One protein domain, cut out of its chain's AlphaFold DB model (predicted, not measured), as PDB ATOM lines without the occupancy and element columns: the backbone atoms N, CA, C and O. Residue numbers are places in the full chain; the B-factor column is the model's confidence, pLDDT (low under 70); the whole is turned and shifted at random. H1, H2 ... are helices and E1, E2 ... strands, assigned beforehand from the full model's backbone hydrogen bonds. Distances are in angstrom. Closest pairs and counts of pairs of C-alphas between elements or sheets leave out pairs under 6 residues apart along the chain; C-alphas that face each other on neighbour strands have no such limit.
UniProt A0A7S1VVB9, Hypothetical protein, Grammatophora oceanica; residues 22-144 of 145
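What this domain is: This is residues 22 to 144 of the 145 residues of the protein "Hypothetical protein" of Grammatophora oceanica (UniProt A0A7S1VVB9). Two sheets stand face to face as a sandwich with crossed strands, E1 E2 E3 E4 and the twisted E5 E8 E9 E7 E6, and H4 fits between them along E5. The short H1 and H2 lie beyond one end of the four-stranded sheet, and H3 is on the five-stranded sheet's other face. The printed part has 123 residues with four named helices and nine named strands, in the order E1 H1 H2 E2 E3 E4 E5 H3 E6 E7 E8 E9 H4. The first sheet is antiparallel, the second mixed; the class is mixed, and the whole is compact, with a radius of gyration of the C-alphas of 14.0 A and spans of 42 by 31 by 25 A.

How they stand to each other: E1, residues 22 to 27, is the antiparallel neighbour of E2, residues 48 to 53, with N 25 and O 50 within hydrogen-bond range at 2.8 A. H1, residues 32 to 35, and H2, residues 42 to 45, only just touch, with 3 pairs of C-alphas within 8 A, the closest those of Leu 35 and Leu 42 at 5.6 A. H2 only grazes the first sheet, with residues 43 to 45. E2, E3, residues 57 to 62, and E4, residues 70 to 73, form a meander, each strand the antiparallel neighbour of the one before, with N 51 and O 59 at 2.7 A and N 58 and O 72 at 2.8 A. E5, residues 77 to 86, bends by 78 degrees at residue 83 and is antiparallel to E8, residues 112 to 120, with N 83 and O 114 at 2.8 A. E8 and E9, residues 125 to 131, form a hairpin, with N 117 and O 128 at 2.9 A. E9 is parallel to E7, residues 105 to 108, with N 107 and O 129 at 2.8 A. E7 and E6, residues 96 to 99, form a hairpin, with N 98 and O 106 at 2.9 A. The sheets' closest C-alphas between E3 and E7 are those of Gly 61 and Tyr 107, 5.5 A apart. H3, residues 88 to 92, has a height over the second sheet of 7.4 A and is only just over E7, with 3 C-alphas on it. On the opposite face H4, residues 135 to 143, has a height of 7.7 A and runs along E5, at 1 degrees on the local plane; the C-alphas of Pro 82 and Pro 135 are closest, 5.0 A. Every O i to N i+4 pair is within hydrogen-bond range in H3 and H4; H1 and H2 are too short for such a pair.

Where its parts are: E1 begins at C-alpha 22, (130.567, 161.897, 185.324), and spans 17.3 A; E8 spans 26.1 A, E9 20.0 A, E5 19.7 A and H4 11.9 A, ending at C-alpha 143, (134.566, 164.586, 172.871).

The domain as a whole: The C-alphas of Ile 37 and Gly 144, the two farthest apart, are 42.9 A apart. The printed part has no cut, and no link is long. Mean pLDDT of the printed part is 88.1; residues 64 to 69 are under 70.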
ATOM      1  N   LEU A  22     129.393 162.447 186.016       88.12
ATOM      2  CA  LEU A  22     130.567 161.897 185.324       88.12
ATOM      3  C   LEU A  22     131.842 162.671 185.677       88.12
ATOM      4  O   LEU A  22     132.932 162.107 185.744       88.12
ATOM      5  N   TYR A  23     131.694 163.974 185.909       90.06
ATOM      6  CA  TYR A  23     132.761 164.858 186.355       90.06
ATOM      7  C   TYR A  23     132.181 165.906 187.300       90.06
ATOM      8  O   TYR A  23     131.095 166.431 187.050       90.06
ATOM      9  N   HIS A  24     132.897 166.222 188.374       90.88
ATOM     10  CA  HIS A  24     132.490 167.248 189.323       90.88
ATOM     11  C   HIS A  24     133.723 167.887 189.956       90.88
ATOM     12  O   HIS A  24     134.540 167.211 190.576       90.88
ATOM     13  N   GLU A  25     133.834 169.200 189.812       90.25
ATOM     14  CA  GLU A  25     134.824 170.033 190.471       90.25
ATOM     15  C   GLU A  25     134.120 171.242 191.076       90.25
ATOM     16  O   GLU A  25     133.314 171.907 190.421       90.25
ATOM     17  N   GLU A  26     134.488 171.568 192.307       90.12
ATOM     18  CA  GLU A  26     134.069 172.787 192.978       90.12
ATOM     19  C   GLU A  26     135.266 173.432 193.663       90.12
ATOM     20  O   GLU A  26     136.122 172.760 194.238       90.12
ATOM     21  N   SER A  27     135.341 174.756 193.603       88.25
ATOM     22  CA  SER A  27     136.377 175.497 194.314       88.25
ATOM     23  C   SER A  27     135.900 176.882 194.720       88.25
ATOM     24  O   SER A  27     135.037 177.493 194.082       88.25
ATOM     25  N   THR A  28     136.482 177.385 195.802       86.44
ATOM     26  CA  THR A  28     136.310 178.772 196.217       86.44
ATOM     27  C   THR A  28     137.313 179.642 195.463       86.44
ATOM     28  O   THR A  28     138.510 179.337 195.489       86.44
ATOM     29  N   PRO A  29     136.877 180.722 194.792       83.81
ATOM     30  CA  PRO A  29     137.808 181.574 194.073       83.81
ATOM     31  C   PRO A  29     138.801 182.258 195.030       83.81
ATOM     32  O   PRO A  29     138.399 182.764 196.078       83.81
ATOM     33  N   PRO A  30     140.094 182.353 194.675       83.06
ATOM     34  CA  PRO A  30     141.130 182.936 195.530       83.06
ATOM     35  C   PRO A  30     140.929 184.439 195.774       83.06
ATOM     36  O   PRO A  30     141.447 184.987 196.740       83.06
ATOM     37  N   PHE A  31     140.160 185.116 194.916       82.06
ATOM     38  CA  PHE A  31     139.831 186.537 195.039       82.06
ATOM     39  C   PHE A  31     138.570 186.803 195.881       82.06
ATOM     40  O   PHE A  31     138.136 187.951 195.971       82.06
ATOM     41  N   LEU A  32     137.993 185.784 196.532       84.38
ATOM     42  CA  LEU A  32     136.832 185.950 197.412       84.38
ATOM     43  C   LEU A  32     137.038 187.007 198.520       84.38
ATOM     44  O   LEU A  32     136.125 187.808 198.721       84.38
ATOM     45  N   PRO A  33     138.211 187.120 199.186       83.19
ATOM     46  CA  PRO A  33     138.432 188.172 200.182       83.19
ATOM     47  C   PRO A  33     138.301 189.592 199.615       83.19
ATOM     48  O   PRO A  33     137.812 190.488 200.295       83.19
ATOM     49  N   VAL A  34     138.680 189.802 198.349       82.69
ATOM     50  CA  VAL A  34     138.537 191.103 197.673       82.69
ATOM     51  C   VAL A  34     137.062 191.431 197.430       82.69
ATOM     52  O   VAL A  34     136.657 192.588 197.527       82.69
ATOM     53  N   LEU A  35     136.228 190.417 197.177       81.62
ATOM     54  CA  LEU A  35     134.789 190.597 196.973       81.62
ATOM     55  C   LEU A  35     134.050 191.032 198.243       81.62
ATOM     56  O   LEU A  35     132.994 191.643 198.128       81.62
ATOM     57  N   ALA A  36     134.608 190.810 199.439       79.94
ATOM     58  CA  ALA A  36     134.029 191.321 200.684       79.94
ATOM     59  C   ALA A  36     133.943 192.861 200.724       79.94
ATOM     60  O   ALA A  36     133.073 193.412 201.393       79.94
ATOM     61  N   ILE A  37     134.798 193.552 199.961       84.25
ATOM     62  CA  ILE A  37     134.790 195.018 199.816       84.25
ATOM     63  C   ILE A  37     133.696 195.473 198.829       84.25
ATOM     64  O   ILE A  37     133.222 196.605 198.890       84.25
ATOM     65  N   LEU A  38     133.254 194.584 197.934       83.00
ATOM     66  CA  LEU A  38     132.214 194.822 196.931       83.00
ATOM     67  C   LEU A  38     131.060 193.825 197.133       83.00
ATOM     68  O   LEU A  38     130.861 192.929 196.308       83.00
ATOM     69  N   PRO A  39     130.276 193.962 198.219       76.75
ATOM     70  CA  PRO A  39     129.353 192.919 198.671       76.75
ATOM     71  C   PRO A  39     128.243 192.578 197.669       76.75
ATOM     72  O   PRO A  39     127.689 191.484 197.709       76.75
ATOM     73  N   PHE A  40     127.954 193.468 196.718       80.62
ATOM     74  CA  PHE A  40     127.014 193.208 195.626       80.62
ATOM     75  C   PHE A  40     127.511 192.149 194.621       80.62
ATOM     76  O   PHE A  40     126.697 191.544 193.929       80.62
ATOM     77  N   LEU A  41     128.824 191.892 194.540       78.25
ATOM     78  CA  LEU A  41     129.413 190.875 193.652       78.25
ATOM     79  C   LEU A  41     129.594 189.510 194.324       78.25
ATOM     80  O   LEU A  41     129.701 188.500 193.627       78.25
ATOM     81  N   LEU A  42     129.606 189.461 195.661       77.69
ATOM     82  CA  LEU A  42     129.748 188.222 196.430       77.69
ATOM     83  C   LEU A  42     128.779 187.101 196.019       77.69
ATOM     84  O   LEU A  42     129.268 185.993 195.801       77.69
ATOM     85  N   PRO A  43     127.457 187.325 195.861       74.88
ATOM     86  CA  PRO A  43     126.542 186.229 195.529       74.88
ATOM     87  C   PRO A  43     126.810 185.621 194.145       74.88
ATOM     88  O   PRO A  43     126.512 184.450 193.924       74.88
ATOM     89  N   VAL A  44     127.394 186.388 193.221       75.31
ATOM     90  CA  VAL A  44     127.689 185.922 191.859       75.31
ATOM     91  C   VAL A  44     128.950 185.063 191.829       75.31
ATOM     92  O   VAL A  44     128.980 184.053 191.140       75.31
ATOM     93  N   PHE A  45     129.984 185.443 192.583       82.62
ATOM     94  CA  PHE A  45     131.309 184.815 192.545       82.62
ATOM     95  C   PHE A  45     131.620 183.959 193.782       82.62
ATOM     96  O   PHE A  45     132.781 183.664 194.056       82.62
ATOM     97  N   TRP A  46     130.596 183.559 194.537       82.06
ATOM     98  CA  TRP A  46     130.756 182.805 195.782       82.06
ATOM     99  C   TRP A  46     131.448 181.453 195.578       82.06
ATOM    100  O   TRP A  46     132.321 181.061 196.354       82.06
ATOM    101  N   LYS A  47     131.053 180.736 194.523       87.44
ATOM    102  CA  LYS A  47     131.510 179.379 194.241       87.44
ATOM    103  C   LYS A  47     131.748 179.205 192.751       87.44
ATOM    104  O   LYS A  47     130.956 179.671 191.934       87.44
ATOM    105  N   TYR A  48     132.845 178.538 192.423       90.50
ATOM    106  CA  TYR A  48     133.155 178.108 191.071       90.50
ATOM    107  C   TYR A  48     132.905 176.608 190.946       90.50
ATOM    108  O   TYR A  48     133.295 175.849 191.839       90.50
ATOM    109  N   HIS A  49     132.291 176.181 189.848       91.69
ATOM    110  CA  HIS A  49     131.988 174.777 189.591       91.69
ATOM    111  C   HIS A  49     132.273 174.388 188.141       91.69
ATOM    112  O   HIS A  49     132.226 175.222 187.235       91.69
ATOM    113  N   VAL A  50     132.539 173.101 187.933       92.50
ATOM    114  CA  VAL A  50     132.544 172.425 186.632       92.50
ATOM    115  C   VAL A  50     131.950 171.041 186.841       92.50
ATOM    116  O   VAL A  50     132.481 170.243 187.606       92.50
ATOM    117  N   THR A  51     130.845 170.736 186.178       91.50
ATOM    118  CA  THR A  51     130.123 169.477 186.347       91.50
ATOM    119  C   THR A  51     129.690 168.927 185.005       91.50
ATOM    120  O   THR A  51     129.184 169.676 184.173       91.50
ATOM    121  N   VAL A  52     129.830 167.620 184.821       91.19
ATOM    122  CA  VAL A  52     129.229 166.883 183.709       91.19
ATOM    123  C   VAL A  52     128.337 165.796 184.286       91.19
ATOM    124  O   VAL A  52     128.795 165.006 185.114       91.19
ATOM    125  N   THR A  53     127.074 165.762 183.880       90.75
ATOM    126  CA  THR A  53     126.098 164.746 184.302       90.75
ATOM    127  C   THR A  53     126.051 163.578 183.315       90.75
ATOM    128  O   THR A  53     126.475 163.699 182.163       90.75
ATOM    129  N   GLN A  54     125.522 162.430 183.749       87.31
ATOM    130  CA  GLN A  54     125.232 161.299 182.856       87.31
ATOM    131  C   GLN A  54     124.220 161.647 181.760       87.31
ATOM    132  O   GLN A  54     124.310 161.108 180.658       87.31
ATOM    133  N   ASP A  55     123.339 162.611 182.024       85.62
ATOM    134  CA  ASP A  55     122.368 163.149 181.065       85.62
ATOM    135  C   ASP A  55     123.016 164.042 179.995       85.62
ATOM    136  O   ASP A  55     122.326 164.744 179.260       85.62
ATOM    137  N   LYS A  56     124.351 163.999 179.879       87.31
ATOM    138  CA  LYS A  56     125.133 164.758 178.902       87.31
ATOM    139  C   LYS A  56     124.952 166.260 179.063       87.31
ATOM    140  O   LYS A  56     124.949 166.994 178.079       87.31
ATOM    141  N   GLU A  57     124.863 166.737 180.297       90.62
ATOM    142  CA  GLU A  57     124.822 168.166 180.578       90.62
ATOM    143  C   GLU A  57     126.145 168.622 181.183       90.62
ATOM    144  O   GLU A  57     126.575 168.145 182.234       90.62
ATOM    145  N   LEU A  58     126.791 169.571 180.517       91.81
ATOM    146  CA  LEU A  58     127.942 170.305 181.012       91.81
ATOM    147  C   LEU A  58     127.461 171.604 181.667       91.81
ATOM    148  O   LEU A  58     126.811 172.435 181.032       91.81
ATOM    149  N   SER A  59     127.859 171.819 182.918       92.00
ATOM    150  CA  SER A  59     127.712 173.095 183.610       92.00
ATOM    151  C   SER A  59     129.044 173.584 184.143       92.00
ATOM    152  O   SER A  59     129.819 172.814 184.698       92.00
ATOM    153  N   PHE A  60     129.326 174.872 183.978       92.06
ATOM    154  CA  PHE A  60     130.540 175.486 184.502       92.06
ATOM    155  C   PHE A  60     130.324 176.960 184.821       92.06
ATOM    156  O   PHE A  60     129.370 177.586 184.356       92.06
ATOM    157  N   GLY A  61     131.257 177.524 185.582       90.12
ATOM    158  CA  GLY A  61     131.339 178.953 185.843       90.12
ATOM    159  C   GLY A  61     131.138 179.279 187.312       90.12
ATOM    160  O   GLY A  61     131.499 178.499 188.188       90.12
ATOM    161  N   TYR A  62     130.608 180.471 187.572       87.56
ATOM    162  CA  TYR A  62     130.306 180.915 188.926       87.56
ATOM    163  C   TYR A  62     128.813 180.820 189.157       87.56
ATOM    164  O   TYR A  62     128.035 181.351 188.364       87.56
ATOM    165  N   SER A  63     128.414 180.149 190.227       75.25
ATOM    166  CA  SER A  63     127.011 180.089 190.597       75.25
ATOM    167  C   SER A  63     126.840 179.928 192.095       75.25
ATOM    168  O   SER A  63     127.670 179.352 192.802       75.25
ATOM    169  N   TRP A  64     125.707 180.425 192.573       66.75
ATOM    170  CA  TRP A  64     125.071 179.896 193.768       66.75
ATOM    171  C   TRP A  64     124.023 178.871 193.317       66.75
ATOM    172  O   TRP A  64     123.549 178.957 192.186       66.75
ATOM    173  N   ALA A  65     123.656 177.907 194.172       53.25
ATOM    174  CA  ALA A  65     122.927 176.678 193.813       53.25
ATOM    175  C   ALA A  65     121.668 176.859 192.925       53.25
ATOM    176  O   ALA A  65     121.275 175.909 192.242       53.25
ATOM    177  N   SER A  66     121.095 178.068 192.880       44.62
ATOM    178  CA  SER A  66     119.858 178.414 192.171       44.62
ATOM    179  C   SER A  66     119.980 179.549 191.137       44.62
ATOM    180  O   SER A  66     118.963 179.937 190.569       44.62
ATOM    181  N   VAL A  67     121.169 180.116 190.879       52.00
ATOM    182  CA  VAL A  67     121.313 181.315 190.025       52.00
ATOM    183  C   VAL A  67     122.417 181.126 188.982       52.00
ATOM    184  O   VAL A  67     123.561 180.852 189.331       52.00
ATOM    185  N   ASN A  68     122.069 181.326 187.704       56.41
ATOM    186  CA  ASN A  68     122.977 181.365 186.546       56.41
ATOM    187  C   ASN A  68     123.825 180.102 186.330       56.41
ATOM    188  O   ASN A  68     125.050 180.161 186.229       56.41
ATOM    189  N   LYS A  69     123.167 178.948 186.189       67.81
ATOM    190  CA  LYS A  69     123.826 177.751 185.661       67.81
ATOM    191  C   LYS A  69     123.912 177.866 184.147       67.81
ATOM    192  O   LYS A  69     122.896 177.871 183.460       67.81
ATOM    193  N   ILE A  70     125.130 177.948 183.629       79.75
ATOM    194  CA  ILE A  70     125.367 177.635 182.223       79.75
ATOM    195  C   ILE A  70     125.106 176.148 182.091       79.75
ATOM    196  O   ILE A  70     125.710 175.370 182.825       79.75
ATOM    197  N   LEU A  71     124.185 175.777 181.217       84.56
ATOM    198  CA  LEU A  71     123.860 174.392 180.933       84.56
ATOM    199  C   LEU A  71     124.023 174.199 179.432       84.56
ATOM    200  O   LEU A  71     123.360 174.867 178.641       84.56
ATOM    201  N   ILE A  72     124.972 173.354 179.054       86.56
ATOM    202  CA  ILE A  72     125.304 173.049 177.667       86.56
ATOM    203  C   ILE A  72     125.187 171.546 177.526       86.56
ATOM    204  O   ILE A  72     125.886 170.808 178.214       86.56
ATOM    205  N   THR A  73     124.320 171.083 176.640       88.19
ATOM    206  CA  THR A  73     124.273 169.660 176.324       88.19
ATOM    207  C   THR A  73     125.544 169.288 175.551       88.19
ATOM    208  O   THR A  73     126.029 170.059 174.717       88.19
ATOM    209  N   THR A  74     126.172 168.152 175.862       85.19
ATOM    210  CA  THR A  74     127.505 167.830 175.320       85.19
ATOM    211  C   THR A  74     127.496 167.636 173.804       85.19
ATOM    212  O   THR A  74     128.529 167.792 173.173       85.19
ATOM    213  N   ASP A  75     126.346 167.345 173.196       86.69
ATOM    214  CA  ASP A  75     126.157 167.297 171.740       86.69
ATOM    215  C   ASP A  75     126.319 168.669 171.063       86.69
ATOM    216  O   ASP A  75     126.708 168.745 169.897       86.69
ATOM    217  N   MET A  76     126.082 169.763 171.791       88.19
ATOM    218  CA  MET A  76     126.352 171.118 171.311       88.19
ATOM    219  C   MET A  76     127.841 171.469 171.357       88.19
ATOM    220  O   MET A  76     128.241 172.486 170.780       88.19
ATOM    221  N   VAL A  77     128.664 170.674 172.049       90.94
ATOM    222  CA  VAL A  77     130.114 170.862 172.107       90.94
ATOM    223  C   VAL A  77     130.722 170.280 170.836       90.94
ATOM    224  O   VAL A  77     130.914 169.078 170.702       90.94
ATOM    225  N   GLY A  78     131.056 171.150 169.884       89.81
ATOM    226  CA  GLY A  78     131.683 170.731 168.632       89.81
ATOM    227  C   GLY A  78     133.144 170.307 168.803       89.81
ATOM    228  O   GLY A  78     133.643 169.483 168.039       89.81
ATOM    229  N   LYS A  79     133.846 170.889 169.782       93.06
ATOM    230  CA  LYS A  79     135.232 170.539 170.118       93.06
ATOM    231  C   LYS A  79     135.569 170.969 171.540       93.06
ATOM    232  O   LYS A  79     135.392 172.143 171.869       93.06
ATOM    233  N   ALA A  80     136.135 170.062 172.332       96.00
ATOM    234  CA  ALA A  80     136.823 170.373 173.581       96.00
ATOM    235  C   ALA A  80     138.339 170.207 173.407       96.00
ATOM    236  O   ALA A  80     138.808 169.278 172.748       96.00
ATOM    237  N   THR A  81     139.125 171.140 173.940       97.19
ATOM    238  CA  THR A  81     140.592 171.122 173.872       97.19
ATOM    239  C   THR A  81     141.177 171.445 175.244       97.19
ATOM    240  O   THR A  81     140.793 172.469 175.826       97.19
ATOM    241  N   PRO A  82     142.099 170.613 175.757       97.50
ATOM    242  CA  PRO A  82     142.772 170.885 177.013       97.50
ATOM    243  C   PRO A  82     143.683 172.103 176.854       97.50
ATOM    244  O   PRO A  82     144.273 172.341 175.798       97.50
ATOM    245  N   LEU A  83     143.773 172.902 177.907       96.56
ATOM    246  CA  LEU A  83     144.720 173.997 178.030       96.56
ATOM    247  C   LEU A  83     145.593 173.724 179.248       96.56
ATOM    248  O   LEU A  83     145.082 173.620 180.366       96.56
ATOM    249  N   GLU A  84     146.904 173.666 179.034       94.19
ATOM    250  CA  GLU A  84     147.879 173.537 180.122       94.19
ATOM    251  C   GLU A  84     147.799 174.729 181.078       94.19
ATOM    252  O   GLU A  84     147.896 174.573 182.294       94.19
ATOM    253  N   GLU A  85     147.563 175.926 180.530       94.25
ATOM    254  CA  GLU A  85     147.552 177.145 181.318       94.25
ATOM    255  C   GLU A  85     146.546 178.191 180.825       94.25
ATOM    256  O   GLU A  85     146.512 178.611 179.668       94.25
ATOM    257  N   VAL A  86     145.745 178.666 181.773       94.00
ATOM    258  CA  VAL A  86     144.831 179.794 181.671       94.00
ATOM    259  C   VAL A  86     145.309 180.850 182.663       94.00
ATOM    260  O   VAL A  86     145.169 180.689 183.874       94.00
ATOM    261  N   HIS A  87     145.872 181.948 182.158       92.38
ATOM    262  CA  HIS A  87     146.370 183.048 182.987       92.38
ATOM    263  C   HIS A  87     145.423 184.245 183.017       92.38
ATOM    264  O   HIS A  87     145.246 184.936 182.009       92.38
ATOM    265  N   ALA A  88     144.914 184.561 184.207       90.00
ATOM    266  CA  ALA A  88     143.978 185.656 184.440       90.00
ATOM    267  C   ALA A  88     144.531 187.015 183.983       90.00
ATOM    268  O   ALA A  88     143.949 187.676 183.125       90.00
ATOM    269  N   LEU A  89     145.685 187.431 184.507       89.00
ATOM    270  CA  LEU A  89     146.219 188.775 184.258       89.00
ATOM    271  C   LEU A  89     146.906 188.919 182.893       89.00
ATOM    272  O   LEU A  89     146.925 190.012 182.340       89.00
ATOM    273  N   LYS A  90     147.433 187.826 182.326       88.44
ATOM    274  CA  LYS A  90     148.181 187.861 181.058       88.44
ATOM    275  C   LYS A  90     147.274 187.838 179.826       88.44
ATOM    276  O   LYS A  90     147.599 188.462 178.821       88.44
ATOM    277  N   HIS A  91     146.159 187.108 179.886       87.31
ATOM    278  CA  HIS A  91     145.313 186.854 178.711       87.31
ATOM    279  C   HIS A  91     143.870 187.341 178.855       87.31
ATOM    280  O   HIS A  91     143.195 187.528 177.843       87.31
ATOM    281  N   TRP A  92     143.404 187.565 180.085       91.88
ATOM    282  CA  TRP A  92     141.997 187.861 180.371       91.88
ATOM    283  C   TRP A  92     141.772 189.188 181.103       91.88
ATOM    284  O   TRP A  92     140.625 189.588 181.292       91.88
ATOM    285  N   GLY A  93     142.844 189.880 181.505       90.06
ATOM    286  CA  GLY A  93     142.757 191.139 182.248       90.06
ATOM    287  C   GLY A  93     142.229 190.981 183.680       90.06
ATOM    288  O   GLY A  93     141.734 191.942 184.258       90.06
ATOM    289  N   GLY A  94     142.305 189.776 184.251       90.88
ATOM    290  CA  GLY A  94     141.883 189.480 185.619       90.88
ATOM    291  C   GLY A  94     141.014 188.235 185.739       90.88
ATOM    292  O   GLY A  94     140.753 187.525 184.770       90.88
ATOM    293  N   TRP A  95     140.582 187.970 186.969       91.06
ATOM    294  CA  TRP A  95     139.697 186.855 187.302       91.06
ATOM    295  C   TRP A  95     138.222 187.209 187.095       91.06
ATOM    296  O   TRP A  95     137.874 188.384 186.933       91.06
ATOM    297  N   GLY A  96     137.354 186.199 187.120       90.44
ATOM    298  CA  GLY A  96     135.908 186.342 186.945       90.44
ATOM    299  C   GLY A  96     135.430 185.954 185.545       90.44
ATOM    300  O   GLY A  96     136.049 185.123 184.881       90.44
ATOM    301  N   ILE A  97     134.307 186.537 185.117       91.88
ATOM    302  CA  ILE A  97     133.753 186.357 183.767       91.88
ATOM    303  C   ILE A  97     134.342 187.440 182.861       91.88
ATOM    304  O   ILE A  97     134.181 188.632 183.129       91.88
ATOM    305  N   ARG A  98     135.059 187.039 181.809       93.19
ATOM    306  CA  ARG A  98     135.838 187.943 180.949       93.19
ATOM    307  C   ARG A  98     135.600 187.657 179.476       93.19
ATOM    308  O   ARG A  98     135.255 186.542 179.103       93.19
ATOM    309  N   LYS A  99     135.837 188.659 178.632       93.62
ATOM    310  CA  LYS A  99     135.981 188.468 177.188       93.62
ATOM    311  C   LYS A  99     137.394 188.838 176.772       93.62
ATOM    312  O   LYS A  99     137.919 189.844 177.243       93.62
ATOM    313  N   ASN A 100     138.006 188.023 175.921       91.88
ATOM    314  CA  ASN A 100     139.309 188.339 175.335       91.88
ATOM    315  C   ASN A 100     139.144 189.097 174.000       91.88
ATOM    316  O   ASN A 100     138.030 189.305 173.517       91.88
ATOM    317  N   LEU A 101     140.260 189.471 173.367       89.00
ATOM    318  CA  LEU A 101     140.266 190.165 172.067       89.00
ATOM    319  C   LEU A 101     139.679 189.338 170.908       89.00
ATOM    320  O   LEU A 101     139.346 189.894 169.867       89.00
ATOM    321  N   LYS A 102     139.554 188.018 171.078       90.88
ATOM    322  CA  LYS A 102     138.916 187.106 170.115       90.88
ATOM    323  C   LYS A 102     137.419 186.932 170.381       90.88
ATOM    324  O   LYS A 102     136.791 186.113 169.724       90.88
ATOM    325  N   TRP A 103     136.858 187.683 171.333       91.25
ATOM    326  CA  TRP A 103     135.480 187.555 171.807       91.25
ATOM    327  C   TRP A 103     135.139 186.198 172.444       91.25
ATOM    328  O   TRP A 103     133.962 185.918 172.686       91.25
ATOM    329  N   ASP A 104     136.147 185.392 172.797       94.94
ATOM    330  CA  ASP A 104     135.945 184.187 173.602       94.94
ATOM    331  C   ASP A 104     135.481 184.598 175.006       94.94
ATOM    332  O   ASP A 104     135.946 185.607 175.547       94.94
ATOM    333  N   THR A 105     134.595 183.810 175.618       95.50
ATOM    334  CA  THR A 105     134.118 184.059 176.986       95.50
ATOM    335  C   THR A 105     134.873 183.180 177.981       95.50
ATOM    336  O   THR A 105     134.843 181.956 177.899       95.50
ATOM    337  N   GLY A 106     135.564 183.814 178.921       95.06
ATOM    338  CA  GLY A 106     136.399 183.185 179.935       95.06
ATOM    339  C   GLY A 106     135.727 183.149 181.304       95.06
ATOM    340  O   GLY A 106     135.260 184.184 181.773       95.06
ATOM    341  N   TYR A 107     135.744 181.997 181.969       94.50
ATOM    342  CA  TYR A 107     135.369 181.817 183.372       94.50
ATOM    343  C   TYR A 107     136.631 181.495 184.171       94.50
ATOM    344  O   TYR A 107     137.035 180.341 184.300       94.50
ATOM    345  N   ILE A 108     137.299 182.551 184.640       94.25
ATOM    346  CA  ILE A 108     138.685 182.484 185.108       94.25
ATOM    347  C   ILE A 108     138.736 182.571 186.628       94.25
ATOM    348  O   ILE A 108     138.794 183.666 187.189       94.25
ATOM    349  N   ALA A 109     138.669 181.425 187.296       92.31
ATOM    350  CA  ALA A 109     138.712 181.331 188.751       92.31
ATOM    351  C   ALA A 109     140.137 181.423 189.299       92.31
ATOM    352  O   ALA A 109     140.348 181.985 190.367       92.31
ATOM    353  N   ARG A 110     141.132 180.908 188.572       92.44
ATOM    354  CA  ARG A 110     142.531 180.837 189.021       92.44
ATOM    355  C   ARG A 110     143.493 180.806 187.834       92.44
ATOM    356  O   ARG A 110     143.069 180.678 186.690       92.44
ATOM    357  N   ASN A 111     144.787 180.912 188.121       93.94
ATOM    358  CA  ASN A 111     145.808 180.542 187.142       93.94
ATOM    359  C   ASN A 111     145.992 179.018 187.143       93.94
ATOM    360  O   ASN A 111     145.840 178.392 188.193       93.94
ATOM    361  N   GLY A 112     146.331 178.444 185.990       94.75
ATOM    362  CA  GLY A 112     146.600 177.011 185.837       94.75
ATOM    363  C   GLY A 112     145.712 176.356 184.777       94.75
ATOM    364  O   GLY A 112     145.181 177.071 183.926       94.75
ATOM    365  N   PRO A 113     145.535 175.027 184.809       97.06
ATOM    366  CA  PRO A 113     144.901 174.291 183.722       97.06
ATOM    367  C   PRO A 113     143.436 174.675 183.493       97.06
ATOM    368  O   PRO A 113     142.737 175.219 184.366       97.06
ATOM    369  N   GLY A 114     142.967 174.400 182.278       97.00
ATOM    370  CA  GLY A 114     141.607 174.689 181.857       97.00
ATOM    371  C   GLY A 114     141.202 173.969 180.584       97.00
ATOM    372  O   GLY A 114     141.962 173.209 179.998       97.00
ATOM    373  N   VAL A 115     139.975 174.219 180.152       97.38
ATOM    374  CA  VAL A 115     139.427 173.664 178.917       97.38
ATOM    375  C   VAL A 115     138.930 174.801 178.043       97.38
ATOM    376  O   VAL A 115     138.332 175.767 178.522       97.38
ATOM    377  N   LYS A 116     139.180 174.671 176.741       97.25
ATOM    378  CA  LYS A 116     138.542 175.462 175.697       97.25
ATOM    379  C   LYS A 116     137.481 174.610 175.019       97.25
ATOM    380  O   LYS A 116     137.814 173.571 174.456       97.25
ATOM    381  N   ILE A 117     136.236 175.069 175.022       96.31
ATOM    382  CA  ILE A 117     135.156 174.437 174.266       96.31
ATOM    383  C   ILE A 117     134.635 175.374 173.185       96.31
ATOM    384  O   ILE A 117     134.558 176.590 173.376       96.31
ATOM    385  N   GLN A 118     134.253 174.795 172.055       95.31
ATOM    386  CA  GLN A 118     133.480 175.461 171.019       95.31
ATOM    387  C   GLN A 118     132.062 174.895 171.040       95.31
ATOM    388  O   GLN A 118     131.878 173.685 170.939       95.31
ATOM    389  N   VAL A 119     131.075 175.773 171.190       93.06
ATOM    390  CA  VAL A 119     129.666 175.419 171.371       93.06
ATOM    391  C   VAL A 119     128.840 176.018 170.243       93.06
ATOM    392  O   VAL A 119     128.981 177.203 169.932       93.06
ATOM    393  N   GLY A 120     127.966 175.213 169.645       87.56
ATOM    394  CA  GLY A 120     127.102 175.613 168.534       87.56
ATOM    395  C   GLY A 120     127.540 175.037 167.187       87.56
ATOM    396  O   GLY A 120     128.313 174.084 167.112       87.56
ATOM    397  N   THR A 121     127.013 175.600 166.101       80.81
ATOM    398  CA  THR A 121     127.243 175.090 164.741       80.81
ATOM    399  C   THR A 121     128.479 175.726 164.101       80.81
ATOM    400  O   THR A 121     128.994 176.736 164.581       80.81
ATOM    401  N   LYS A 122     128.935 175.179 162.963       74.38
ATOM    402  CA  LYS A 122     130.041 175.760 162.174       74.38
ATOM    403  C   LYS A 122     129.789 177.215 161.753       74.38
ATOM    404  O   LYS A 122     130.743 177.961 161.570       74.38
ATOM    405  N   GLU A 123     128.525 177.608 161.604       77.00
ATOM    406  CA  GLU A 123     128.121 178.946 161.157       77.00
ATOM    407  C   GLU A 123     127.957 179.936 162.319       77.00
ATOM    408  O   GLU A 123     128.171 181.135 162.149       77.00
ATOM    409  N   LYS A 124     127.582 179.447 163.508       83.25
ATOM    410  CA  LYS A 124     127.404 180.250 164.724       83.25
ATOM    411  C   LYS A 124     127.953 179.493 165.924       83.25
ATOM    412  O   LYS A 124     127.216 178.812 166.637       83.25
ATOM    413  N   SER A 125     129.253 179.646 166.150       90.50
ATOM    414  CA  SER A 125     129.932 179.049 167.295       90.50
ATOM    415  C   SER A 125     130.326 180.094 168.329       90.50
ATOM    416  O   SER A 125     130.863 181.144 167.973       90.50
ATOM    417  N   HIS A 126     130.145 179.762 169.600       92.44
ATOM    418  CA  HIS A 126     130.689 180.504 170.728       92.44
ATOM    419  C   HIS A 126     131.804 179.700 171.377       92.44
ATOM    420  O   HIS A 126     131.714 178.483 171.520       92.44
ATOM    421  N   THR A 127     132.852 180.394 171.793       95.81
ATOM    422  CA  THR A 127     133.974 179.773 172.481       95.81
ATOM    423  C   THR A 127     133.910 180.102 173.959       95.81
ATOM    424  O   THR A 127     133.850 181.280 174.333       95.81
ATOM    425  N   TYR A 128     134.015 179.068 174.786       96.25
ATOM    426  CA  TYR A 128     134.199 179.213 176.220       96.25
ATOM    427  C   TYR A 128     135.566 178.698 176.643       96.25
ATOM    428  O   TYR A 128     136.054 177.695 176.126       96.25
ATOM    429  N   VAL A 129     136.179 179.394 177.592       96.81
ATOM    430  CA  VAL A 129     137.408 178.966 178.256       96.81
ATOM    431  C   VAL A 129     137.169 179.002 179.753       96.81
ATOM    432  O   VAL A 129     136.693 180.006 180.272       96.81
ATOM    433  N   PHE A 130     137.484 177.931 180.464       96.19
ATOM    434  CA  PHE A 130     137.238 177.866 181.902       96.19
ATOM    435  C   PHE A 130     138.282 176.994 182.602       96.19
ATOM    436  O   PHE A 130     138.862 176.096 181.991       96.19
ATOM    437  N   ASN A 131     138.575 177.290 183.869       95.81
ATOM    438  CA  ASN A 131     139.539 176.515 184.652       95.81
ATOM    439  C   ASN A 131     139.007 175.113 184.982       95.81
ATOM    440  O   ASN A 131     137.827 174.950 185.290       95.81
ATOM    441  N   CYS A 132     139.892 174.120 184.962       94.75
ATOM    442  CA  CYS A 132     139.590 172.714 185.234       94.75
ATOM    443  C   CYS A 132     140.870 172.025 185.728       94.75
ATOM    444  O   CYS A 132     141.937 172.294 185.178       94.75
ATOM    445  N   GLN A 133     140.804 171.188 186.768       94.25
ATOM    446  CA  GLN A 133     141.985 170.480 187.296       94.25
ATOM    447  C   GLN A 133     142.447 169.337 186.395       94.25
ATOM    448  O   GLN A 133     143.649 169.157 186.217       94.25
ATOM    449  N   GLU A 134     141.505 168.595 185.812       95.62
ATOM    450  CA  GLU A 134     141.780 167.435 184.961       95.62
ATOM    451  C   GLU A 134     141.307 167.711 183.517       95.62
ATOM    452  O   GLU A 134     140.330 167.111 183.054       95.62
ATOM    453  N   PRO A 135     141.950 168.642 182.781       96.75
ATOM    454  CA  PRO A 135     141.447 169.091 181.484       96.75
ATOM    455  C   PRO A 135     141.387 167.966 180.446       96.75
ATOM    456  O   PRO A 135     140.441 167.926 179.665       96.75
ATOM    457  N   GLU A 136     142.334 167.027 180.475       96.94
ATOM    458  CA  GLU A 136     142.367 165.870 179.569       96.94
ATOM    459  C   GLU A 136     141.162 164.948 179.766       96.94
ATOM    460  O   GLU A 136     140.437 164.638 178.823       96.94
ATOM    461  N   LYS A 137     140.887 164.571 181.020       95.06
ATOM    462  CA  LYS A 137     139.749 163.719 181.385       95.06
ATOM    463  C   LYS A 137     138.426 164.364 180.990       95.06
ATOM    464  O   LYS A 137     137.575 163.708 180.396       95.06
ATOM    465  N   LEU A 138     138.266 165.657 181.281       94.69
ATOM    466  CA  LEU A 138     137.063 166.386 180.897       94.69
ATOM    467  C   LEU A 138     136.915 166.463 179.370       94.69
ATOM    468  O   LEU A 138     135.819 166.258 178.857       94.69
ATOM    469  N   CYS A 139     138.000 166.713 178.633       95.75
ATOM    470  CA  CYS A 139     137.956 166.731 177.171       95.75
ATOM    471  C   CYS A 139     137.618 165.360 176.576       95.75
ATOM    472  O   CYS A 139     136.855 165.326 175.615       95.75
ATOM    473  N   SER A 140     138.116 164.257 177.148       94.56
ATOM    474  CA  SER A 140     137.744 162.891 176.735       94.56
ATOM    475  C   SER A 140     136.232 162.694 176.835       94.56
ATOM    476  O   SER A 140     135.578 162.394 175.839       94.56
ATOM    477  N   ILE A 141     135.656 163.013 178.002       93.19
ATOM    478  CA  ILE A 141     134.210 162.912 178.252       93.19
ATOM    479  C   ILE A 141     133.418 163.758 177.246       93.19
ATOM    480  O   ILE A 141     132.454 163.278 176.652       93.19
ATOM    481  N   LEU A 142     133.819 165.016 177.033       93.31
ATOM    482  CA  LEU A 142     133.099 165.948 176.157       93.31
ATOM    483  C   LEU A 142     133.229 165.608 174.668       93.31
ATOM    484  O   LEU A 142     132.302 165.871 173.910       93.31
ATOM    485  N   ASN A 143     134.351 165.022 174.250       92.38
ATOM    486  CA  ASN A 143     134.566 164.586 172.871       92.38
ATOM    487  C   ASN A 143     134.033 163.161 172.606       92.38
ATOM    488  O   ASN A 143     134.123 162.690 171.473       92.38
ATOM    489  N   GLY A 144     133.474 162.483 173.617       83.25
ATOM    490  CA  GLY A 144     132.904 161.136 173.494       83.25
ATOM    491  C   GLY A 144     133.943 160.014 173.388       83.25
ATOM    492  O   GLY A 144     133.674 159.017 172.719       83.25
TER     493      GLY A 144